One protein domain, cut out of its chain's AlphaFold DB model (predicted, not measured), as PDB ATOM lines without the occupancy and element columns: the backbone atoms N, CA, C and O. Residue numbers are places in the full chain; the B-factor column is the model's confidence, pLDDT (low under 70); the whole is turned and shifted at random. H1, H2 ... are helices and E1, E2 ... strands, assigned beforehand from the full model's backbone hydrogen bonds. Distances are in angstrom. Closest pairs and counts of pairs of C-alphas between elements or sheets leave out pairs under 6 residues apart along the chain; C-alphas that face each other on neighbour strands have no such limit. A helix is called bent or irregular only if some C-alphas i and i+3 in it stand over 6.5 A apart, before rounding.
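AT A GLANCE: This is residues 237 to 403 of the 503 residues of an uncharacterized protein of Acidobacteria bacterium (UniProt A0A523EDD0). The body is built round helix H5, which makes a triangle of three nearly aligned helices with H3 and H6, while H7 and one arm of the bent helix H2 pack on H5 at steeper angles. The other arm of H2 and the short helix H1 lie on the side away from H6; a small hairpin of E1 and E2 sits at one end of the longest axis, and the winding tail after H7 at the other. The printed part has 167 residues, with seven named helices and two named strands in the order H1 H2 H3 H4 H5 H6 E1 E2 H7; the class is mostly helix, and the one sheet, E1 - E2, is antiparallel. The whole is compact, with a radius of gyration of the C-alphas of 15.6 A, and spans 44 by 36 by 24 A.

HOW THE PARTS SIT: H1, residues 238 to 245, touches no helix, but is close to the first arm of H2, not clearly touching it. H2, residues 259 to 284, was assigned as one helix by its hydrogen bonds but is bent: C-alphas 269 and 272 are 7.8 A apart. Its arms H2a, residues 259 to 269, and H2b, residues 272 to 284, stand at a steep tilt of 69 degrees, only just short of about perpendicular. The closest C-alphas of H1 and H2a, those of His 243 and Ala 268, are 6.7 A apart. H2b and H3, residues 286 to 296, touch only at the corner, and only just, with 3 pairs of C-alphas within 8 A; the closest are those of Ala 281 and Tyr 288, 5.6 A apart. H4, residues 302 to 305, precedes the hub, H5, residues 322 to 335. H2b touches H5 at a steep tilt of 47 degrees, the closest C-alphas being those of Asp 277 and Thr 329, 6.2 A apart. H3 touches H5 at a shallow tilt of 4 degrees, opposite ways, with the C-alphas of Leu 289 and Thr 329 closest at 6.4 A. H5 and H6, residues 339 to 353, are a helical hairpin at a shallow tilt of 13 degrees; their closest C-alphas, of Ala 330 and Ala 342, are 4.7 A apart. H3, H5 and H6 are an up and down bundle, each helix running against the one before it. H6 and H4 only just touch, with 3 pairs of C-alphas within 8 A; the closest are those of Pro 302 and His 353, 4.9 A apart. E1, residues 358 to 361, and E2, residues 367 to 369, are an antiparallel hairpin, with N 359 and O 368 at 2.8 A and N 368 and O 359 at 2.9 A, both within hydrogen-bond range. H7, residues 370 to 386, touches H5 at a steep tilt of 39 degrees, the same way, with the C-alphas of Met 328 and Ala 378 closest at 6.3 A. H1 and H6 are apart. Every O i to N i+4 pair is within hydrogen-bond range in H1, H2a, H2b, H3, H5, H6 and H7; H4 is too short for such a pair.

IN THESE COORDINATES: H1 begins at C-alpha 238, (-25.805, 48.706, -90.824). H2a measures 15.4 A from first to last C-alpha, H2b 18.0 A, H3 15.7 A, H5 20.1 A and H6 20.8 A. E1 begins at C-alpha 358, (-26.374, 41.220, -60.335). H7, 24.3 A long, ends at C-alpha 386, (-30.988, 35.128, -87.905).

THE WHOLE: The two C-alphas farthest apart, those of Asp 300 and Ser 393, are 45.9 A apart. The printed part has no cut. The links from H1 to H2, 13 residues, and from H4 to H5, 16 residues, are long; residues 387 to 403 hold no named element. The mean pLDDT of the printed part is 90.9, and residues 249 to 257 and residue 401 are under 70.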
ATOM      1  N   GLU A 237     -25.433  52.307 -93.018       87.81
ATOM      2  CA  GLU A 237     -26.782  52.055 -92.505       87.81
ATOM      3  C   GLU A 237     -26.843  50.835 -91.573       87.81
ATOM      4  O   GLU A 237     -27.795  50.715 -90.811       87.81
ATOM      5  N   LEU A 238     -25.812  49.978 -91.554       86.19
ATOM      6  CA  LEU A 238     -25.805  48.706 -90.824       86.19
ATOM      7  C   LEU A 238     -26.096  48.888 -89.334       86.19
ATOM      8  O   LEU A 238     -26.883  48.145 -88.758       86.19
ATOM      9  N   HIS A 239     -25.459  49.876 -88.708       89.00
ATOM     10  CA  HIS A 239     -25.615  50.118 -87.278       89.00
ATOM     11  C   HIS A 239     -27.050  50.552 -86.941       89.00
ATOM     12  O   HIS A 239     -27.643  50.035 -85.997       89.00
ATOM     13  N   GLN A 240     -27.621  51.465 -87.736       89.31
ATOM     14  CA  GLN A 240     -28.998  51.932 -87.554       89.31
ATOM     15  C   GLN A 240     -30.010  50.830 -87.872       89.31
ATOM     16  O   GLN A 240     -30.990  50.667 -87.157       89.31
ATOM     17  N   GLU A 241     -29.756  50.043 -88.910       90.31
ATOM     18  CA  GLU A 241     -30.607  48.924 -89.287       90.31
ATOM     19  C   GLU A 241     -30.667  47.864 -88.185       90.31
ATOM     20  O   GLU A 241     -31.754  47.442 -87.807       90.31
ATOM     21  N   ILE A 242     -29.519  47.469 -87.624       90.25
ATOM     22  CA  ILE A 242     -29.487  46.524 -86.503       90.25
ATOM     23  C   ILE A 242     -30.215  47.118 -85.290       90.25
ATOM     24  O   ILE A 242     -30.950  46.416 -84.601       90.25
ATOM     25  N   HIS A 243     -30.037  48.413 -85.035       90.69
ATOM     26  CA  HIS A 243     -30.737  49.106 -83.960       90.69
ATOM     27  C   HIS A 243     -32.268  49.040 -84.129       90.69
ATOM     28  O   HIS A 243     -32.977  48.715 -83.173       90.69
ATOM     29  N   ASP A 244     -32.766  49.289 -85.341       90.38
ATOM     30  CA  ASP A 244     -34.194  49.272 -85.668       90.38
ATOM     31  C   ASP A 244     -34.776  47.850 -85.645       90.38
ATOM     32  O   ASP A 244     -35.819  47.626 -85.026       90.38
ATOM     33  N   GLU A 245     -34.084  46.883 -86.252       89.19
ATOM     34  CA  GLU A 245     -34.505  45.476 -86.327       89.19
ATOM     35  C   GLU A 245     -34.617  44.845 -84.934       89.19
ATOM     36  O   GLU A 245     -35.561  44.112 -84.638       89.19
ATOM     37  N   LEU A 246     -33.683  45.175 -84.040       86.88
ATOM     38  CA  LEU A 246     -33.661  44.663 -82.668       86.88
ATOM     39  C   LEU A 246     -34.558  45.464 -81.713       86.88
ATOM     40  O   LEU A 246     -34.651  45.138 -80.525       86.88
ATOM     41  N   GLY A 247     -35.206  46.531 -82.197       88.94
ATOM     42  CA  GLY A 247     -36.018  47.420 -81.369       88.94
ATOM     43  C   GLY A 247     -35.234  48.008 -80.192       88.94
ATOM     44  O   GLY A 247     -35.802  48.219 -79.108       88.94
ATOM     45  N   LEU A 248     -33.929  48.233 -80.380       86.06
ATOM     46  CA  LEU A 248     -33.106  48.966 -79.432       86.06
ATOM     47  C   LEU A 248     -33.667  50.395 -79.422       86.06
ATOM     48  O   LEU A 248     -33.900  50.999 -80.462       86.06
ATOM     49  N   GLY A 249     -34.095  50.881 -78.259       66.94
ATOM     50  CA  GLY A 249     -34.773  52.176 -78.180       66.94
ATOM     51  C   GLY A 249     -33.801  53.324 -78.448       66.94
ATOM     52  O   GLY A 249     -32.609  53.187 -78.192       66.94
ATOM     53  N   ALA A 250     -34.308  54.485 -78.875       60.84
ATOM     54  CA  ALA A 250     -33.523  55.717 -78.812       60.84
ATOM     55  C   ALA A 250     -33.005  55.932 -77.372       60.84
ATOM     56  O   ALA A 250     -33.720  55.623 -76.415       60.84
ATOM     57  N   ASN A 251     -31.782  56.463 -77.234       59.59
ATOM     58  CA  ASN A 251     -30.977  56.614 -76.003       59.59
ATOM     59  C   ASN A 251     -31.604  57.457 -74.857       59.59
ATOM     60  O   ASN A 251     -30.892  58.012 -74.025       59.59
ATOM     61  N   GLU A 252     -32.926  57.596 -74.784       57.88
ATOM     62  CA  GLU A 252     -33.617  58.494 -73.857       57.88
ATOM     63  C   GLU A 252     -34.073  57.830 -72.546       57.88
ATOM     64  O   GLU A 252     -34.557  58.529 -71.648       57.88
ATOM     65  N   ALA A 253     -33.926  56.506 -72.375       59.47
ATOM     66  CA  ALA A 253     -34.301  55.878 -71.106       59.47
ATOM     67  C   ALA A 253     -33.342  56.313 -69.988       59.47
ATOM     68  O   ALA A 253     -32.129  56.117 -70.051       59.47
ATOM     69  N   ARG A 254     -33.906  56.896 -68.930       63.12
ATOM     70  CA  ARG A 254     -33.155  57.301 -67.739       63.12
ATOM     71  C   ARG A 254     -32.929  56.109 -66.814       63.12
ATOM     72  O   ARG A 254     -33.784  55.229 -66.697       63.12
ATOM     73  N   ILE A 255     -31.810  56.130 -66.090       61.94
ATOM     74  CA  ILE A 255     -31.539  55.210 -64.977       61.94
ATOM     75  C   ILE A 255     -32.717  55.300 -63.986       61.94
ATOM     76  O   ILE A 255     -32.964  56.363 -63.418       61.94
ATOM     77  N   GLY A 256     -33.467  54.203 -63.822       60.28
ATOM     78  CA  GLY A 256     -34.713  54.142 -63.037       60.28
ATOM     79  C   GLY A 256     -35.972  53.769 -63.836       60.28
ATOM     80  O   GLY A 256     -37.026  53.576 -63.232       60.28
ATOM     81  N   ALA A 257     -35.874  53.650 -65.165       67.06
ATOM     82  CA  ALA A 257     -36.884  52.987 -65.994       67.06
ATOM     83  C   ALA A 257     -37.013  51.487 -65.649       67.06
ATOM     84  O   ALA A 257     -36.199  50.944 -64.897       67.06
ATOM     85  N   ASP A 258     -38.031  50.813 -66.195       82.12
ATOM     86  CA  ASP A 258     -38.162  49.363 -66.026       82.12
ATOM     87  C   ASP A 258     -36.914  48.612 -66.546       82.12
ATOM     88  O   ASP A 258     -36.166  49.114 -67.396       82.12
ATOM     89  N   ALA A 259     -36.677  47.410 -66.012       80.75
ATOM     90  CA  ALA A 259     -35.487  46.608 -66.302       80.75
ATOM     91  C   ALA A 259     -35.326  46.274 -67.799       80.75
ATOM     92  O   ALA A 259     -34.204  46.181 -68.302       80.75
ATOM     93  N   THR A 260     -36.426  46.149 -68.537       83.56
ATOM     94  CA  THR A 260     -36.413  45.872 -69.977       83.56
ATOM     95  C   THR A 260     -35.985  47.109 -70.762       83.56
ATOM     96  O   THR A 260     -35.130  47.024 -71.643       83.56
ATOM     97  N   ALA A 261     -36.536  48.276 -70.428       84.69
ATOM     98  CA  ALA A 261     -36.215  49.544 -71.073       84.69
ATOM     99  C   ALA A 261     -34.738  49.920 -70.887       84.69
ATOM    100  O   ALA A 261     -34.071  50.289 -71.855       84.69
ATOM    101  N   ILE A 262     -34.199  49.773 -69.671       86.12
ATOM    102  CA  ILE A 262     -32.777  50.042 -69.415       86.12
ATOM    103  C   ILE A 262     -31.870  49.040 -70.138       86.12
ATOM    104  O   ILE A 262     -30.859  49.445 -70.700       86.12
ATOM    105  N   THR A 263     -32.256  47.763 -70.210       88.81
ATOM    106  CA  THR A 263     -31.494  46.735 -70.938       88.81
ATOM    107  C   THR A 263     -31.398  47.048 -72.432       88.81
ATOM    108  O   THR A 263     -30.325  46.922 -73.018       88.81
ATOM    109  N   ARG A 264     -32.475  47.555 -73.050       89.38
ATOM    110  CA  ARG A 264     -32.438  48.012 -74.450       89.38
ATOM    111  C   ARG A 264     -31.472  49.174 -74.661       89.38
ATOM    112  O   ARG A 264     -30.716  49.146 -75.624       89.38
ATOM    113  N   VAL A 265     -31.466  50.165 -73.769       90.25
ATOM    114  CA  VAL A 265     -30.538  51.306 -73.873       90.25
ATOM    115  C   VAL A 265     -29.088  50.883 -73.640       90.25
ATOM    116  O   VAL A 265     -28.189  51.388 -74.315       90.25
ATOM    117  N   LEU A 266     -28.846  49.926 -72.741       93.88
ATOM    118  CA  LEU A 266     -27.519  49.339 -72.554       93.88
ATOM    119  C   LEU A 266     -27.026  48.684 -73.849       93.88
ATOM    120  O   LEU A 266     -25.955  49.035 -74.336       93.88
ATOM    121  N   PHE A 267     -27.823  47.805 -74.462       95.31
ATOM    122  CA  PHE A 267     -27.431  47.167 -75.722       95.31
ATOM    123  C   PHE A 267     -27.305  48.146 -76.888       95.31
ATOM    124  O   PHE A 267     -26.390  47.981 -77.689       95.31
ATOM    125  N   ALA A 268     -28.143  49.185 -76.960       93.12
ATOM    126  CA  ALA A 268     -27.981  50.267 -77.933       93.12
ATOM    127  C   ALA A 268     -26.611  50.949 -77.780       93.12
ATOM    128  O   ALA A 268     -25.876  51.114 -78.750       93.12
ATOM    129  N   SER A 269     -26.232  51.272 -76.539       92.88
ATOM    130  CA  SER A 269     -24.953  51.919 -76.219       92.88
ATOM    131  C   SER A 269     -23.746  51.014 -76.497       92.88
ATOM    132  O   SER A 269     -22.663  51.500 -76.811       92.88
ATOM    133  N   TRP A 270     -23.924  49.695 -76.392       96.31
ATOM    134  CA  TRP A 270     -22.874  48.690 -76.584       96.31
ATOM    135  C   TRP A 270     -22.856  48.060 -77.976       96.31
ATOM    136  O   TRP A 270     -22.037  47.172 -78.224       96.31
ATOM    137  N   LEU A 271     -23.741  48.479 -78.885       94.69
ATOM    138  CA  LEU A 271     -23.987  47.770 -80.140       94.69
ATOM    139  C   LEU A 271     -22.715  47.602 -80.981       94.69
ATOM    140  O   LEU A 271     -22.441  46.504 -81.459       94.69
ATOM    141  N   HIS A 272     -21.890  48.649 -81.085       94.12
ATOM    142  CA  HIS A 272     -20.607  48.570 -81.788       94.12
ATOM    143  C   HIS A 272     -19.714  47.455 -81.224       94.12
ATOM    144  O   HIS A 272     -19.142  46.657 -81.967       94.12
ATOM    145  N   ARG A 273     -19.612  47.371 -79.893       96.19
ATOM    146  CA  ARG A 273     -18.766  46.379 -79.229       96.19
ATOM    147  C   ARG A 273     -19.327  44.965 -79.370       96.19
ATOM    148  O   ARG A 273     -18.559  44.039 -79.610       96.19
ATOM    149  N   ILE A 274     -20.646  44.809 -79.282       96.62
ATOM    150  CA  ILE A 274     -21.339  43.532 -79.514       96.62
ATOM    151  C   ILE A 274     -21.109  43.052 -80.951       96.62
ATOM    152  O   ILE A 274     -20.800  41.880 -81.169       96.62
ATOM    153  N   LEU A 275     -21.207  43.957 -81.928       95.00
ATOM    154  CA  LEU A 275     -20.925  43.648 -83.326       95.00
ATOM    155  C   LEU A 275     -19.452  43.272 -83.526       95.00
ATOM    156  O   LEU A 275     -19.163  42.329 -84.259       95.00
ATOM    157  N   ALA A 276     -18.529  43.939 -82.829       95.25
ATOM    158  CA  ALA A 276     -17.117  43.576 -82.848       95.25
ATOM    159  C   ALA A 276     -16.855  42.171 -82.307       95.25
ATOM    160  O   ALA A 276     -16.100  41.416 -82.918       95.25
ATOM    161  N   ASP A 277     -17.519  41.784 -81.223       97.50
ATOM    162  CA  ASP A 277     -17.409  40.432 -80.679       97.50
ATOM    163  C   ASP A 277     -18.013  39.385 -81.633       97.50
ATOM    164  O   ASP A 277     -17.444  38.304 -81.804       97.50
ATOM    165  N   ALA A 278     -19.114  39.717 -82.317       96.00
ATOM    166  CA  ALA A 278     -19.717  38.869 -83.347       96.00
ATOM    167  C   ALA A 278     -18.781  38.676 -84.550       96.00
ATOM    168  O   ALA A 278     -18.541  37.549 -84.979       96.00
ATOM    169  N   VAL A 279     -18.198  39.762 -85.069       93.19
ATOM    170  CA  VAL A 279     -17.205  39.716 -86.152       93.19
ATOM    171  C   VAL A 279     -15.988  38.906 -85.719       93.19
ATOM    172  O   VAL A 279     -15.530  38.060 -86.480       93.19
ATOM    173  N   GLY A 280     -15.496  39.099 -84.496       94.25
ATOM    174  CA  GLY A 280     -14.398  38.313 -83.938       94.25
ATOM    175  C   GLY A 280     -14.701  36.815 -83.907       94.25
ATOM    176  O   GLY A 280     -13.892  36.021 -84.391       94.25
ATOM    177  N   ALA A 281     -15.881  36.432 -83.413       96.06
ATOM    178  CA  ALA A 281     -16.334  35.042 -83.380       96.06
ATOM    179  C   ALA A 281     -16.487  34.448 -84.788       96.06
ATOM    180  O   ALA A 281     -15.984  33.360 -85.049       96.06
ATOM    181  N   LEU A 282     -17.112  35.166 -85.722       92.75
ATOM    182  CA  LEU A 282     -17.271  34.714 -87.107       92.75
ATOM    183  C   LEU A 282     -15.925  34.595 -87.840       92.75
ATOM    184  O   LEU A 282     -15.759  33.749 -88.718       92.75
ATOM    185  N   PHE A 283     -14.959  35.445 -87.488       90.62
ATOM    186  CA  PHE A 283     -13.688  35.534 -88.192       90.62
ATOM    187  C   PHE A 283     -12.619  34.581 -87.647       90.62
ATOM    188  O   PHE A 283     -11.902  33.979 -88.440       90.62
ATOM    189  N   PHE A 284     -12.505  34.409 -86.328       92.88
ATOM    190  CA  PHE A 284     -11.497  33.524 -85.721       92.88
ATOM    191  C   PHE A 284     -12.091  32.312 -84.992       92.88
ATOM    192  O   PHE A 284     -11.343  31.506 -84.434       92.88
ATOM    193  N   GLY A 285     -13.417  32.179 -84.952       95.19
ATOM    194  CA  GLY A 285     -14.085  31.062 -84.297       95.19
ATOM    195  C   GLY A 285     -13.770  30.948 -82.806       95.19
ATOM    196  O   GLY A 285     -13.630  31.965 -82.120       95.19
ATOM    197  N   PRO A 286     -13.621  29.713 -82.285       97.56
ATOM    198  CA  PRO A 286     -13.293  29.472 -80.880       97.56
ATOM    199  C   PRO A 286     -12.032  30.188 -80.380       97.56
ATOM    200  O   PRO A 286     -11.985  30.590 -79.215       97.56
ATOM    201  N   ALA A 287     -11.044  30.417 -81.253       97.06
ATOM    202  CA  ALA A 287      -9.815  31.116 -80.888       97.06
ATOM    203  C   ALA A 287     -10.083  32.557 -80.424       97.06
ATOM    204  O   ALA A 287      -9.401  33.055 -79.528       97.06
ATOM    205  N   TYR A 288     -11.117  33.212 -80.973       97.50
ATOM    206  CA  TYR A 288     -11.532  34.540 -80.524       97.50
ATOM    207  C   TYR A 288     -11.985  34.531 -79.064       97.50
ATOM    208  O   TYR A 288     -11.490  35.323 -78.266       97.50
ATOM    209  N   LEU A 289     -12.891  33.616 -78.700       98.25
ATOM    210  CA  LEU A 289     -13.432  33.528 -77.343       98.25
ATOM    211  C   LEU A 289     -12.339  33.178 -76.326       98.25
ATOM    212  O   LEU A 289     -12.273  33.798 -75.267       98.25
ATOM    213  N   ARG A 290     -11.445  32.235 -76.657       98.31
ATOM    214  CA  ARG A 290     -10.299  31.895 -75.795       98.31
ATOM    215  C   ARG A 290      -9.369  33.088 -75.596       98.31
ATOM    216  O   ARG A 290      -8.944  33.352 -74.472       98.31
ATOM    217  N   ALA A 291      -9.074  33.827 -76.668       97.31
ATOM    218  CA  ALA A 291      -8.255  35.029 -76.582       97.31
ATOM    219  C   ALA A 291      -8.934  36.109 -75.737       97.31
ATOM    220  O   ALA A 291      -8.299  36.666 -74.847       97.31
ATOM    221  N   LEU A 292     -10.228  36.351 -75.957       96.56
ATOM    222  CA  LEU A 292     -11.013  37.312 -75.191       96.56
ATOM    223  C   LEU A 292     -10.992  36.966 -73.694       96.56
ATOM    224  O   LEU A 292     -10.665  37.822 -72.871       96.56
ATOM    225  N   ALA A 293     -11.237  35.699 -73.347       97.69
ATOM    226  CA  ALA A 293     -11.190  35.213 -71.971       97.69
ATOM    227  C   ALA A 293      -9.804  35.404 -71.334       97.69
ATOM    228  O   ALA A 293      -9.710  35.890 -70.211       97.69
ATOM    229  N   ARG A 294      -8.719  35.076 -72.051       96.12
ATOM    230  CA  ARG A 294      -7.344  35.251 -71.551       96.12
ATOM    231  C   ARG A 294      -6.984  36.723 -71.353       96.12
ATOM    232  O   ARG A 294      -6.442  37.075 -70.311       96.12
ATOM    233  N   LEU A 295      -7.239  37.567 -72.352       93.69
ATOM    234  CA  LEU A 295      -6.805  38.969 -72.356       93.69
ATOM    235  C   LEU A 295      -7.512  39.811 -71.299       93.69
ATOM    236  O   LEU A 295      -6.939  40.774 -70.792       93.69
ATOM    237  N   TYR A 296      -8.748  39.446 -70.973       94.94
ATOM    238  CA  TYR A 296      -9.590  40.200 -70.056       94.94
ATOM    239  C   TYR A 296      -9.830  39.501 -68.717       94.94
ATOM    240  O   TYR A 296     -10.614  40.007 -67.911       94.94
ATOM    241  N   ALA A 297      -9.148  38.383 -68.451       95.06
ATOM    242  CA  ALA A 297      -9.184  37.733 -67.149       95.06
ATOM    243  C   ALA A 297      -8.702  38.696 -66.052       95.06
ATOM    244  O   ALA A 297      -7.629  39.295 -66.149       95.06
ATOM    245  N   GLN A 298      -9.494  38.826 -64.988       94.75
ATOM    246  CA  GLN A 298      -9.170  39.622 -63.803       94.75
ATOM    247  C   GLN A 298      -9.447  38.795 -62.540       94.75
ATOM    248  O   GLN A 298     -10.374  39.115 -61.791       94.75
ATOM    249  N   PRO A 299      -8.656  37.733 -62.283       94.62
ATOM    250  CA  PRO A 299      -8.887  36.836 -61.147       94.62
ATOM    251  C   PRO A 299      -8.811  37.567 -59.799       94.62
ATOM    252  O   PRO A 299      -9.531  37.223 -58.866       94.62
ATOM    253  N   ASP A 300      -8.001  38.624 -59.715       95.62
ATOM    254  CA  ASP A 300      -7.836  39.430 -58.501       95.62
ATOM    255  C   ASP A 300      -8.921  40.511 -58.334       95.62
ATOM    256  O   ASP A 300      -8.985  41.181 -57.303       95.62
ATOM    257  N   ALA A 301      -9.778  40.712 -59.342       92.44
ATOM    258  CA  ALA A 301     -10.821  41.735 -59.335       92.44
ATOM    259  C   ALA A 301     -12.105  41.280 -60.063       92.44
ATOM    260  O   ALA A 301     -12.559  41.948 -60.996       92.44
ATOM    261  N   PRO A 302     -12.756  40.185 -59.623       89.88
ATOM    262  CA  PRO A 302     -13.930  39.629 -60.304       89.88
ATOM    263  C   PRO A 302     -15.117  40.607 -60.377       89.88
ATOM    264  O   PRO A 302     -15.895  40.576 -61.323       89.88
ATOM    265  N   ALA A 303     -15.230  41.559 -59.446       88.56
ATOM    266  CA  ALA A 303     -16.268  42.592 -59.513       88.56
ATOM    267  C   ALA A 303     -16.135  43.506 -60.752       88.56
ATOM    268  O   ALA A 303     -17.139  44.004 -61.276       88.56
ATOM    269  N   ASN A 304     -14.915  43.709 -61.262       92.62
ATOM    270  CA  ASN A 304     -14.673  44.566 -62.421       92.62
ATOM    271  C   ASN A 304     -15.240  43.962 -63.708       92.62
ATOM    272  O   ASN A 304     -15.704  44.709 -64.570       92.62
ATOM    273  N   VAL A 305     -15.251  42.629 -63.838       95.69
ATOM    274  CA  VAL A 305     -15.768  41.972 -65.050       95.69
ATOM    275  C   VAL A 305     -17.297  42.009 -65.136       95.69
ATOM    276  O   VAL A 305     -17.857  41.791 -66.207       95.69
ATOM    277  N   THR A 306     -17.974  42.347 -64.037       96.12
ATOM    278  CA  THR A 306     -19.444  42.435 -63.927       96.12
ATOM    279  C   THR A 306     -19.969  43.875 -63.865       96.12
ATOM    280  O   THR A 306     -21.161  44.104 -63.662       96.12
ATOM    281  N   SER A 307     -19.078  44.858 -63.991       95.50
ATOM    282  CA  SER A 307     -19.389  46.270 -63.773       95.50
ATOM    283  C   SER A 307     -19.829  46.974 -65.058       95.50
ATOM    284  O   SER A 307     -19.123  46.941 -66.064       95.50
ATOM    285  N   ILE A 308     -20.965  47.669 -64.998       96.00
ATOM    286  CA  ILE A 308     -21.445  48.589 -66.033       96.00
ATOM    287  C   ILE A 308     -20.794  49.950 -65.796       96.00
ATOM    288  O   ILE A 308     -21.009  50.582 -64.760       96.00
ATOM    289  N   LYS A 309     -19.981  50.400 -66.750       93.94
ATOM    290  CA  LYS A 309     -19.273  51.678 -66.655       93.94
ATOM    291  C   LYS A 309     -20.156  52.830 -67.131       93.94
ATOM    292  O   LYS A 309     -20.963  52.675 -68.046       93.94
ATOM    293  N   LEU A 310     -19.962  53.987 -66.509       90.94
ATOM    294  CA  LEU A 310     -20.567  55.253 -66.905       90.94
ATOM    295  C   LEU A 310     -19.464  56.220 -67.344       90.94
ATOM    296  O   LEU A 310     -18.355  56.186 -66.806       90.94
ATOM    297  N   ASN A 311     -19.776  57.072 -68.312       87.44
ATOM    298  CA  ASN A 311     -18.954  58.214 -68.687       87.44
ATOM    299  C   ASN A 311     -19.038  59.311 -67.612       87.44
ATOM    300  O   ASN A 311     -19.863  59.254 -66.696       87.44
ATOM    301  N   THR A 312     -18.192  60.338 -67.722       86.06
ATOM    302  CA  THR A 312     -18.162  61.466 -66.773       86.06
ATOM    303  C   THR A 312     -19.469  62.256 -66.730       86.06
ATOM    304  O   THR A 312     -19.834  62.771 -65.677       86.06
ATOM    305  N   ASP A 313     -20.206  62.304 -67.841       83.06
ATOM    306  CA  ASP A 313     -21.532  62.924 -67.940       83.06
ATOM    307  C   ASP A 313     -22.672  62.032 -67.402       83.06
ATOM    308  O   ASP A 313     -23.841  62.418 -67.437       83.06
ATOM    309  N   GLY A 314     -22.345  60.837 -66.896       85.12
ATOM    310  CA  GLY A 314     -23.297  59.854 -66.387       85.12
ATOM    311  C   GLY A 314     -23.984  59.011 -67.466       85.12
ATOM    312  O   GLY A 314     -24.809  58.163 -67.117       85.12
ATOM    313  N   SER A 315     -23.662  59.204 -68.750       87.25
ATOM    314  CA  SER A 315     -24.130  58.326 -69.827       87.25
ATOM    315  C   SER A 315     -23.485  56.938 -69.736       87.25
ATOM    316  O   SER A 315     -22.449  56.751 -69.096       87.25
ATOM    317  N   ILE A 316     -24.113  55.935 -70.352       89.19
ATOM    318  CA  ILE A 316     -23.570  54.573 -70.397       89.19
ATOM    319  C   ILE A 316     -22.296  54.576 -71.247       89.19
ATOM    320  O   ILE A 316     -22.291  55.067 -72.373       89.19
ATOM    321  N   HIS A 317     -21.213  54.016 -70.704       91.88
ATOM    322  CA  HIS A 317     -19.987  53.804 -71.468       91.88
ATOM    323  C   HIS A 317     -20.231  52.745 -72.548       91.88
ATOM    324  O   HIS A 317     -20.921  51.756 -72.304       91.88
ATOM    325  N   ASP A 318     -19.595  52.899 -73.706       90.88
ATOM    326  CA  ASP A 318     -19.704  52.002 -74.869       90.88
ATOM    327  C   ASP A 318     -19.095  50.594 -74.671       90.88
ATOM    328  O   ASP A 318     -19.120  49.769 -75.585       90.88
ATOM    329  N   GLU A 319     -18.593  50.280 -73.471       93.31
ATOM    330  CA  GLU A 319     -18.000  48.985 -73.137       93.31
ATOM    331  C   GLU A 319     -18.947  48.178 -72.229       93.31
ATOM    332  O   GLU A 319     -19.136  48.545 -71.060       93.31
ATOM    333  N   PRO A 320     -19.512  47.058 -72.720       96.50
ATOM    334  CA  PRO A 320     -20.277  46.135 -71.904       96.50
ATOM    335  C   PRO A 320     -19.395  45.470 -70.836       96.50
ATOM    336  O   PRO A 320     -18.182  45.314 -71.030       96.50
ATOM    337  N   PRO A 321     -19.992  45.004 -69.720       97.44
ATOM    338  CA  PRO A 321     -19.299  44.153 -68.762       97.44
ATOM    339  C   PRO A 321     -18.627  42.961 -69.458       97.44
ATOM    340  O   PRO A 321     -19.219  42.308 -70.315       97.44
ATOM    341  N   LEU A 322     -17.394  42.639 -69.071       97.50
ATOM    342  CA  LEU A 322     -16.624  41.565 -69.708       97.50
ATOM    343  C   LEU A 322     -17.299  40.199 -69.557       97.50
ATOM    344  O   LEU A 322     -17.283  39.401 -70.488       97.50
ATOM    345  N   HIS A 323     -17.954  39.958 -68.420       97.75
ATOM    346  CA  HIS A 323     -18.735  38.747 -68.194       97.75
ATOM    347  C   HIS A 323     -19.860  38.603 -69.233       97.75
ATOM    348  O   HIS A 323     -20.046  37.532 -69.799       97.75
ATOM    349  N   LEU A 324     -20.544  39.702 -69.567       97.81
ATOM    350  CA  LEU A 324     -21.573  39.715 -70.604       97.81
ATOM    351  C   LEU A 324     -20.983  39.414 -71.990       97.81
ATOM    352  O   LEU A 324     -21.524  38.576 -72.706       97.81
ATOM    353  N   ARG A 325     -19.850  40.037 -72.340       97.94
ATOM    354  CA  ARG A 325     -19.157  39.801 -73.621       97.94
ATOM    355  C   ARG A 325     -18.803  38.328 -73.817       97.94
ATOM    356  O   ARG A 325     -19.161  37.753 -74.837       97.94
ATOM    357  N   ILE A 326     -18.186  37.695 -72.816       98.31
ATOM    358  CA  ILE A 326     -17.806  36.272 -72.861       98.31
ATOM    359  C   ILE A 326     -19.019  35.374 -73.113       98.31
ATOM    360  O   ILE A 326     -18.977  34.509 -73.989       98.31
ATOM    361  N   HIS A 327     -20.117  35.598 -72.388       98.12
ATOM    362  CA  HIS A 327     -21.338  34.804 -72.536       98.12
ATOM    363  C   HIS A 327     -22.023  35.031 -73.892       98.12
ATOM    364  O   HIS A 327     -22.457  34.068 -74.523       98.12
ATOM    365  N   MET A 328     -22.057  36.268 -74.395       98.00
ATOM    366  CA  MET A 328     -22.585  36.574 -75.730       98.00
ATOM    367  C   MET A 328     -21.742  35.951 -76.844       98.00
ATOM    368  O   MET A 328     -22.283  35.352 -77.770       98.00
ATOM    369  N   THR A 329     -20.415  36.050 -76.763       98.19
ATOM    370  CA  THR A 329     -19.508  35.421 -77.730       98.19
ATOM    371  C   THR A 329     -19.625  33.894 -77.692       98.19
ATOM    372  O   THR A 329     -19.633  33.258 -78.744       98.19
ATOM    373  N   ALA A 330     -19.782  33.290 -76.509       98.38
ATOM    374  CA  ALA A 330     -20.078  31.862 -76.387       98.38
ATOM    375  C   ALA A 330     -21.403  31.501 -77.079       98.38
ATOM    376  O   ALA A 330     -21.454  30.519 -77.817       98.38
ATOM    377  N   GLN A 331     -22.448  32.323 -76.930       97.94
ATOM    378  CA  GLN A 331     -23.718  32.130 -77.636       97.94
ATOM    379  C   GLN A 331     -23.557  32.213 -79.164       97.94
ATOM    380  O   GLN A 331     -24.119  31.382 -79.878       97.94
ATOM    381  N   TRP A 332     -22.754  33.153 -79.679       96.38
ATOM    382  CA  TRP A 332     -22.420  33.216 -81.109       96.38
ATOM    383  C   TRP A 332     -21.778  31.913 -81.598       96.38
ATOM    384  O   TRP A 332     -22.206  31.351 -82.605       96.38
ATOM    385  N   LEU A 333     -20.793  31.393 -80.863       96.81
ATOM    386  CA  LEU A 333     -20.113  30.144 -81.215       96.81
ATOM    387  C   LEU A 333     -21.042  28.927 -81.165       96.81
ATOM    388  O   LEU A 333     -20.985  28.088 -82.063       96.81
ATOM    389  N   THR A 334     -21.949  28.862 -80.191       97.00
ATOM    390  CA  THR A 334     -23.021  27.855 -80.145       97.00
ATOM    391  C   THR A 334     -23.881  27.907 -81.411       97.00
ATOM    392  O   THR A 334     -24.141  26.880 -82.031       97.00
ATOM    393  N   ARG A 335     -24.269  29.102 -81.882       95.06
ATOM    394  CA  ARG A 335     -25.020  29.251 -83.145       95.06
ATOM    395  C   ARG A 335     -24.223  28.845 -84.382       95.06
ATOM    396  O   ARG A 335     -24.810  28.395 -85.363       95.06
ATOM    397  N   MET A 336     -22.901  28.937 -84.314       94.00
ATOM    398  CA  MET A 336     -21.986  28.446 -85.343       94.00
ATOM    399  C   MET A 336     -21.711  26.929 -85.257       94.00
ATOM    400  O   MET A 336     -21.016  26.406 -86.128       94.00
ATOM    401  N   GLY A 337     -22.244  26.223 -84.248       95.12
ATOM    402  CA  GLY A 337     -22.072  24.779 -84.044       95.12
ATOM    403  C   GLY A 337     -20.840  24.370 -83.226       95.12
ATOM    404  O   GLY A 337     -20.382  23.238 -83.359       95.12
ATOM    405  N   TYR A 338     -20.285  25.282 -82.416       96.25
ATOM    406  CA  TYR A 338     -19.132  25.048 -81.530       96.25
ATOM    407  C   TYR A 338     -19.544  25.009 -80.050       96.25
ATOM    408  O   TYR A 338     -18.921  25.645 -79.198       96.25
ATOM    409  N   ASP A 339     -20.629  24.296 -79.742       97.56
ATOM    410  CA  ASP A 339     -21.217  24.203 -78.401       97.56
ATOM    411  C   ASP A 339     -20.199  23.749 -77.341       97.56
ATOM    412  O   ASP A 339     -20.160  24.295 -76.237       97.56
ATOM    413  N   SER A 340     -19.359  22.758 -77.668       97.69
ATOM    414  CA  SER A 340     -18.359  22.206 -76.746       97.69
ATOM    415  C   SER A 340     -17.299  23.227 -76.356       97.69
ATOM    416  O   SER A 340     -17.033  23.418 -75.171       97.69
ATOM    417  N   GLU A 341     -16.712  23.899 -77.341       97.44
ATOM    418  CA  GLU A 341     -15.653  24.880 -77.156       97.44
ATOM    419  C   GLU A 341     -16.191  26.138 -76.470       97.44
ATOM    420  O   GLU A 341     -15.532  26.701 -75.596       97.44
ATOM    421  N   ALA A 342     -17.412  26.555 -76.819       98.06
ATOM    422  CA  ALA A 342     -18.096  27.653 -76.151       98.06
ATOM    423  C   ALA A 342     -18.340  27.339 -74.666       98.06
ATOM    424  O   ALA A 342     -18.015  28.154 -73.798       98.06
ATOM    425  N   ALA A 343     -18.867  26.147 -74.363       98.31
ATOM    426  CA  ALA A 343     -19.124  25.711 -72.995       98.31
ATOM    427  C   ALA A 343     -17.832  25.559 -72.180       98.31
ATOM    428  O   ALA A 343     -17.804  25.952 -71.017       98.31
ATOM    429  N   GLU A 344     -16.761  25.032 -72.778       98.12
ATOM    430  CA  GLU A 344     -15.450  24.905 -72.137       98.12
ATOM    431  C   GLU A 344     -14.945  26.262 -71.629       98.12
ATOM    432  O   GLU A 344     -14.661  26.412 -70.438       98.12
ATOM    433  N   VAL A 345     -14.886  27.269 -72.510       98.25
ATOM    434  CA  VAL A 345     -14.361  28.592 -72.143       98.25
ATOM    435  C   VAL A 345     -15.287  29.306 -71.166       98.25
ATOM    436  O   VAL A 345     -14.807  29.910 -70.208       98.25
ATOM    437  N   ARG A 346     -16.609  29.208 -71.363       98.06
ATOM    438  CA  ARG A 346     -17.592  29.810 -70.455       98.06
ATOM    439  C   ARG A 346     -17.479  29.231 -69.047       98.06
ATOM    440  O   ARG A 346     -17.347  29.983 -68.091       98.06
ATOM    441  N   ASN A 347     -17.428  27.906 -68.918       98.19
ATOM    442  CA  ASN A 347     -17.303  27.248 -67.618       98.19
ATOM    443  C   ASN A 347     -15.976  27.600 -66.928       98.19
ATOM    444  O   ASN A 347     -15.950  27.807 -65.717       98.19
ATOM    445  N   ALA A 348     -14.872  27.699 -67.678       97.62
ATOM    446  CA  ALA A 348     -13.586  28.133 -67.130       97.62
ATOM    447  C   ALA A 348     -13.623  29.598 -66.656       97.62
ATOM    448  O   ALA A 348     -13.074  29.937 -65.601       97.62
ATOM    449  N   TRP A 349     -14.295  30.466 -67.414       97.94
ATOM    450  CA  TRP A 349     -14.504  31.863 -67.052       97.94
ATOM    451  C   TRP A 349     -15.340  32.006 -65.776       97.94
ATOM    452  O   TRP A 349     -14.922  32.719 -64.860       97.94
ATOM    453  N   ASP A 350     -16.462  31.290 -65.693       97.38
ATOM    454  CA  ASP A 350     -17.372  31.302 -64.544       97.38
ATOM    455  C   ASP A 350     -16.708  30.691 -63.302       97.38
ATOM    456  O   ASP A 350     -16.841  31.222 -62.202       97.38
ATOM    457  N   ALA A 351     -15.887  29.648 -63.461       96.69
ATOM    458  CA  ALA A 351     -15.086  29.101 -62.365       96.69
ATOM    459  C   ALA A 351     -14.058  30.107 -61.815       96.69
ATOM    460  O   ALA A 351     -13.727  30.064 -60.629       96.69
ATOM    461  N   THR A 352     -13.554  31.009 -62.662       96.25
ATOM    462  CA  THR A 352     -12.551  32.015 -62.280       96.25
ATOM    463  C   THR A 352     -13.184  33.255 -61.647       96.25
ATOM    464  O   THR A 352     -12.661  33.774 -60.662       96.25
ATOM    465  N   HIS A 353     -14.297  33.746 -62.198       96.81
ATOM    466  CA  HIS A 353     -14.890  35.034 -61.810       96.81
ATOM    467  C   HIS A 353     -16.203  34.907 -61.022       96.81
ATOM    468  O   HIS A 353     -16.683  35.901 -60.474       96.81
ATOM    469  N   GLY A 354     -16.764  33.700 -60.935       95.81
ATOM    470  CA  GLY A 354     -18.084  33.425 -60.378       95.81
ATOM    471  C   GLY A 354     -19.228  33.747 -61.342       95.81
ATOM    472  O   GLY A 354     -19.060  34.449 -62.341       95.81
ATOM    473  N   GLU A 355     -20.419  33.256 -61.000       95.12
ATOM    474  CA  GLU A 355     -21.678  33.601 -61.664       95.12
ATOM    475  C   GLU A 355     -22.339  34.768 -60.907       95.12
ATOM    476  O   GLU A 355     -22.814  34.589 -59.778       95.12
ATOM    477  N   PRO A 356     -22.345  35.994 -61.458       94.44
ATOM    478  CA  PRO A 356     -22.949  37.128 -60.781       94.44
ATOM    479  C   PRO A 356     -24.463  36.958 -60.701       94.44
ATOM    480  O   PRO A 356     -25.116  36.618 -61.679       94.44
ATOM    481  N   SER A 357     -25.052  37.297 -59.555       96.19
ATOM    482  CA  SER A 357     -26.507  37.474 -59.450       96.19
ATOM    483  C   SER A 357     -26.965  38.837 -59.971       96.19
ATOM    484  O   SER A 357     -28.108  38.983 -60.398       96.19
ATOM    485  N   MET A 358     -26.078  39.840 -59.954       96.06
ATOM    486  CA  MET A 358     -26.374  41.220 -60.335       96.06
ATOM    487  C   MET A 358     -25.223  41.842 -61.137       96.06
ATOM    488  O   MET A 358     -24.059  41.629 -60.804       96.06
ATOM    489  N   LEU A 359     -25.552  42.694 -62.108       95.12
ATOM    490  CA  LEU A 359     -24.625  43.619 -62.766       95.12
ATOM    491  C   LEU A 359     -24.790  45.016 -62.155       95.12
ATOM    492  O   LEU A 359     -25.911  45.511 -62.022       95.12
ATOM    493  N   GLY A 360     -23.689  45.638 -61.731       93.00
ATOM    494  CA  GLY A 360     -23.710  46.906 -60.993       93.00
ATOM    495  C   GLY A 360     -23.185  48.079 -61.810       93.00
ATOM    496  O   GLY A 360     -22.183  47.941 -62.504       93.00
ATOM    497  N   PHE A 361     -23.825  49.240 -61.690       93.69
ATOM    498  CA  PHE A 361     -23.318  50.485 -62.269       93.69
ATOM    499  C   PHE A 361     -22.185  51.047 -61.400       93.69
ATOM    500  O   PHE A 361     -22.365  51.265 -60.201       93.69
ATOM    501  N   VAL A 362     -21.013  51.299 -61.989       90.69
ATOM    502  CA  VAL A 362     -19.869  51.876 -61.266       90.69
ATOM    503  C   VAL A 362     -20.253  53.249 -60.713       90.69
ATOM    504  O   VAL A 362     -20.761  54.097 -61.440       90.69
ATOM    505  N   GLY A 363     -20.020  53.463 -59.416       86.62
ATOM    506  CA  GLY A 363     -20.355  54.724 -58.743       86.62
ATOM    507  C   GLY A 363     -21.849  54.925 -58.459       86.62
ATOM    508  O   GLY A 363     -22.238  56.005 -58.022       86.62
ATOM    509  N   SER A 364     -22.689  53.908 -58.667       85.94
ATOM    510  CA  SER A 364     -24.130  53.971 -58.418       85.94
ATOM    511  C   SER A 364     -24.616  52.792 -57.569       85.94
ATOM    512  O   SER A 364     -24.016  51.720 -57.532       85.94
ATOM    513  N   MET A 365     -25.734  52.996 -56.867       85.12
ATOM    514  CA  MET A 365     -26.427  51.934 -56.126       85.12
ATOM    515  C   MET A 365     -27.325  51.078 -57.031       85.12
ATOM    516  O   MET A 365     -27.794  50.024 -56.600       85.12
ATOM    517  N   SER A 366     -27.562  51.515 -58.271       87.94
ATOM    518  CA  SER A 366     -28.375  50.789 -59.248       87.94
ATOM    519  C   SER A 366     -27.708  49.481 -59.664       87.94
ATOM    520  O   SER A 366     -26.498  49.420 -59.902       87.94
ATOM    521  N   ARG A 367     -28.515  48.423 -59.777       92.44
ATOM    522  CA  ARG A 367     -28.085  47.091 -60.207       92.44
ATOM    523  C   ARG A 367     -29.179  46.432 -61.038       92.44
ATOM    524  O   ARG A 367     -30.356  46.688 -60.797       92.44
ATOM    525  N   LEU A 368     -28.785  45.565 -61.960       94.12
ATOM    526  CA  LEU A 368     -29.691  44.759 -62.777       94.12
ATOM    527  C   LEU A 368     -29.497  43.277 -62.458       94.12
ATOM    528  O   LEU A 368     -28.349  42.878 -62.252       94.12
ATOM    529  N   PRO A 369     -30.563  42.460 -62.408       95.69
ATOM    530  CA  PRO A 369     -30.418  41.012 -62.317       95.69
ATOM    531  C   PRO A 369     -29.590  40.498 -63.495       95.69
ATOM    532  O   PRO A 369     -29.904  40.768 -64.652       95.69
ATOM    533  N   ALA A 370     -28.499  39.788 -63.207       95.94
ATOM    534  CA  ALA A 370     -27.593  39.324 -64.255       95.94
ATOM    535  C   ALA A 370     -28.270  38.302 -65.178       95.94
ATOM    536  O   ALA A 370     -28.035  38.335 -66.381       95.94
ATOM    537  N   ALA A 371     -29.142  37.449 -64.625       95.75
ATOM    538  CA  ALA A 371     -29.914  36.472 -65.388       95.75
ATOM    539  C   ALA A 371     -30.764  37.141 -66.482       95.75
ATOM    540  O   ALA A 371     -30.660  36.752 -67.639       95.75
ATOM    541  N   ASP A 372     -31.510  38.195 -66.139       95.06
ATOM    542  CA  ASP A 372     -32.371  38.922 -67.082       95.06
ATOM    543  C   ASP A 372     -31.549  39.577 -68.206       95.06
ATOM    544  O   ASP A 372     -31.924  39.530 -69.379       95.06
ATOM    545  N   VAL A 373     -30.396  40.169 -67.865       96.12
ATOM    546  CA  VAL A 373     -29.507  40.793 -68.858       96.12
ATOM    547  C   VAL A 373     -28.881  39.736 -69.770       96.12
ATOM    548  O   VAL A 373     -28.815  39.951 -70.978       96.12
ATOM    549  N   LEU A 374     -28.443  38.596 -69.228       96.19
ATOM    550  CA  LEU A 374     -27.879  37.489 -70.009       96.19
ATOM    551  C   LEU A 374     -28.927  36.831 -70.919       96.19
ATOM    552  O   LEU A 374     -28.613  36.513 -72.064       96.19
ATOM    553  N   GLU A 375     -30.168  36.672 -70.456       95.75
ATOM    554  CA  GLU A 375     -31.281  36.175 -71.273       95.75
ATOM    555  C   GLU A 375     -31.574  37.126 -72.439       95.75
ATOM    556  O   GLU A 375     -31.647  36.704 -73.597       95.75
ATOM    557  N   ALA A 376     -31.665  38.428 -72.155       94.69
ATOM    558  CA  ALA A 376     -31.865  39.438 -73.185       94.69
ATOM    559  C   ALA A 376     -30.693  39.474 -74.181       94.69
ATOM    560  O   ALA A 376     -30.910  39.614 -75.383       94.69
ATOM    561  N   ALA A 377     -29.461  39.280 -73.705       95.94
ATOM    562  CA  ALA A 377     -28.272  39.208 -74.543       95.94
ATOM    563  C   ALA A 377     -28.273  37.977 -75.458       95.94
ATOM    564  O   ALA A 377     -27.954  38.092 -76.639       95.94
ATOM    565  N   ALA A 378     -28.666  36.810 -74.944       95.75
ATOM    566  CA  ALA A 378     -28.802  35.601 -75.748       95.75
ATOM    567  C   ALA A 378     -29.868  35.777 -76.840       95.75
ATOM    568  O   ALA A 378     -29.623  35.443 -77.999       95.75
ATOM    569  N   SER A 379     -31.012  36.383 -76.498       95.12
ATOM    570  CA  SER A 379     -32.054  36.724 -77.474       95.12
ATOM    571  C   SER A 379     -31.558  37.710 -78.535       95.12
ATOM    572  O   SER A 379     -31.862  37.542 -79.716       95.12
ATOM    573  N   LEU A 380     -30.770  38.713 -78.137       94.81
ATOM    574  CA  LEU A 380     -30.156  39.678 -79.051       94.81
ATOM    575  C   LEU A 380     -29.224  38.982 -80.051       94.81
ATOM    576  O   LEU A 380     -29.336  39.209 -81.252       94.81
ATOM    577  N   VAL A 381     -28.339  38.105 -79.562       95.62
ATOM    578  CA  VAL A 381     -27.432  37.309 -80.404       95.62
ATOM    579  C   VAL A 381     -28.223  36.450 -81.385       95.62
ATOM    580  O   VAL A 381     -27.906  36.430 -82.570       95.62
ATOM    581  N   ASP A 382     -29.278  35.782 -80.921       94.81
ATOM    582  CA  ASP A 382     -30.120  34.939 -81.771       94.81
ATOM    583  C   ASP A 382     -30.789  35.735 -82.897       94.81
ATOM    584  O   ASP A 382     -30.823  35.278 -84.042       94.81
ATOM    585  N   GLN A 383     -31.290  36.933 -82.587       93.88
ATOM    586  CA  GLN A 383     -31.891  37.828 -83.573       93.88
ATOM    587  C   GLN A 383     -30.844  38.345 -84.562       93.88
ATOM    588  O   GLN A 383     -31.048  38.217 -85.765       93.88
ATOM    589  N   MET A 384     -29.694  38.836 -84.087       93.31
ATOM    590  CA  MET A 384     -28.597  39.295 -84.952       93.31
ATOM    591  C   MET A 384     -28.063  38.188 -85.867       93.31
ATOM    592  O   MET A 384     -27.691  38.460 -87.006       93.31
ATOM    593  N   PHE A 385     -28.018  36.949 -85.377       91.81
ATOM    594  CA  PHE A 385     -27.611  35.793 -86.168       91.81
ATOM    595  C   PHE A 385     -28.655  35.461 -87.241       91.81
ATOM    596  O   PHE A 385     -28.315  35.078 -88.345       91.81
ATOM    597  N   GLN A 386     -29.954  35.579 -86.962       91.62
ATOM    598  CA  GLN A 386     -30.988  35.128 -87.905       91.62
ATOM    599  C   GLN A 386     -31.492  36.218 -88.859       91.62
ATOM    600  O   GLN A 386     -32.010  35.883 -89.935       91.62
ATOM    601  N   ALA A 387     -31.365  37.489 -88.479       91.81
ATOM    602  CA  ALA A 387     -31.941  38.615 -89.196       91.81
ATOM    603  C   ALA A 387     -31.203  38.880 -90.523       91.81
ATOM    604  O   ALA A 387     -29.981  39.068 -90.536       91.81
ATOM    605  N   PRO A 388     -31.910  38.887 -91.667       90.75
ATOM    606  CA  PRO A 388     -31.348  39.386 -92.912       90.75
ATOM    607  C   PRO A 388     -31.211  40.911 -92.843       90.75
ATOM    608  O   PRO A 388     -32.165  41.594 -92.488       90.75
ATOM    609  N   LEU A 389     -30.054  41.443 -93.242       87.44
ATOM    610  CA  LEU A 389     -29.777  42.879 -93.195       87.44
ATOM    611  C   LEU A 389     -29.724  43.440 -94.623       87.44
ATOM    612  O   LEU A 389     -28.909  43.018 -95.446       87.44
ATOM    613  N   ALA A 390     -30.604  44.381 -94.945       86.69
ATOM    614  CA  ALA A 390     -30.674  45.136 -96.191       86.69
ATOM    615  C   ALA A 390     -29.349  45.831 -96.527       86.69
ATOM    616  O   ALA A 390     -28.923  45.773 -97.684       86.69
ATOM    617  N   SER A 391     -28.639  46.373 -95.532       82.12
ATOM    618  CA  SER A 391     -27.287  46.937 -95.690       82.12
ATOM    619  C   SER A 391     -26.274  45.898 -96.188       82.12
ATOM    620  O   SER A 391     -25.266  46.242 -96.803       82.12
ATOM    621  N   LEU A 392     -26.565  44.610 -95.981       79.75
ATOM    622  CA  LEU A 392     -25.820  43.457 -96.489       79.75
ATOM    623  C   LEU A 392     -26.555  42.771 -97.656       79.75
ATOM    624  O   LEU A 392     -26.407  41.570 -97.885       79.75
ATOM    625  N   SER A 393     -27.364  43.518 -98.415       81.50
ATOM    626  CA  SER A 393     -28.180  43.013 -99.532       81.50
ATOM    627  C   SER A 393     -29.175  41.910 -99.134       81.50
ATOM    628  O   SER A 393     -29.418  40.982 -99.904       81.50
ATOM    629  N   GLY A 394     -29.741  41.998 -97.927       85.00
ATOM    630  CA  GLY A 394     -30.654  40.996 -97.364       85.00
ATOM    631  C   GLY A 394     -29.947  39.727 -96.880       85.00
ATOM    632  O   GLY A 394     -30.596  38.705 -96.658       85.00
ATOM    633  N   THR A 395     -28.622  39.771 -96.739       83.75
ATOM    634  CA  THR A 395     -27.812  38.658 -96.234       83.75
ATOM    635  C   THR A 395     -27.699  38.759 -94.717       83.75
ATOM    636  O   THR A 395     -27.672  39.856 -94.161       83.75
ATOM    637  N   ARG A 396     -27.623  37.616 -94.034       88.06
ATOM    638  CA  ARG A 396     -27.342  37.581 -92.595       88.06
ATOM    639  C   ARG A 396     -25.868  37.827 -92.317       88.06
ATOM    640  O   ARG A 396     -25.026  37.595 -93.188       88.06
ATOM    641  N   LEU A 397     -25.548  38.225 -91.089       86.25
ATOM    642  CA  LEU A 397     -24.165  38.475 -90.697       86.25
ATOM    643  C   LEU A 397     -23.291  37.215 -90.835       86.25
ATOM    644  O   LEU A 397     -22.178  37.322 -91.350       86.25
ATOM    645  N   GLU A 398     -23.794  36.015 -90.493       86.06
ATOM    646  CA  GLU A 398     -23.027  34.769 -90.649       86.06
ATOM    647  C   GLU A 398     -22.806  34.370 -92.107       86.06
ATOM    648  O   GLU A 398     -21.956  33.534 -92.379       86.06
ATOM    649  N   TYR A 399     -23.539  34.960 -93.053       83.50
ATOM    650  CA  TYR A 399     -23.362  34.728 -94.487       83.50
ATOM    651  C   TYR A 399     -22.659  35.887 -95.198       83.50
ATOM    652  O   TYR A 399     -22.400  35.795 -96.401       83.50
ATOM    653  N   ALA A 400     -22.298  36.948 -94.469       79.44
ATOM    654  CA  ALA A 400     -21.573  38.075 -95.027       79.44
ATOM    655  C   ALA A 400     -20.241  37.591 -95.644       79.44
ATOM    656  O   ALA A 400     -19.451  36.914 -94.971       79.44
ATOM    657  N   PRO A 401     -19.963  37.906 -96.924       69.44
ATOM    658  CA  PRO A 401     -18.735  37.475 -97.581       69.44
ATOM    659  C   PRO A 401     -17.484  37.897 -96.798       69.44
ATOM    660  O   PRO A 401     -17.294  39.077 -96.515       69.44
ATOM    661  N   GLY A 402     -16.616  36.932 -96.481       72.31
ATOM    662  CA  GLY A 402     -15.413  37.134 -95.657       72.31
ATOM    663  C   GLY A 402     -15.593  36.778 -94.176       72.31
ATOM    664  O   GLY A 402     -14.604  36.523 -93.491       72.31
ATOM    665  N   LEU A 403     -16.835  36.672 -93.693       78.75
ATOM    666  CA  LEU A 403     -17.158  36.170 -92.353       78.75
ATOM    667  C   LEU A 403     -17.624  34.703 -92.392       78.75
ATOM    668  O   LEU A 403     -17.299  33.923 -91.502       78.75
TER     669      LEU A 403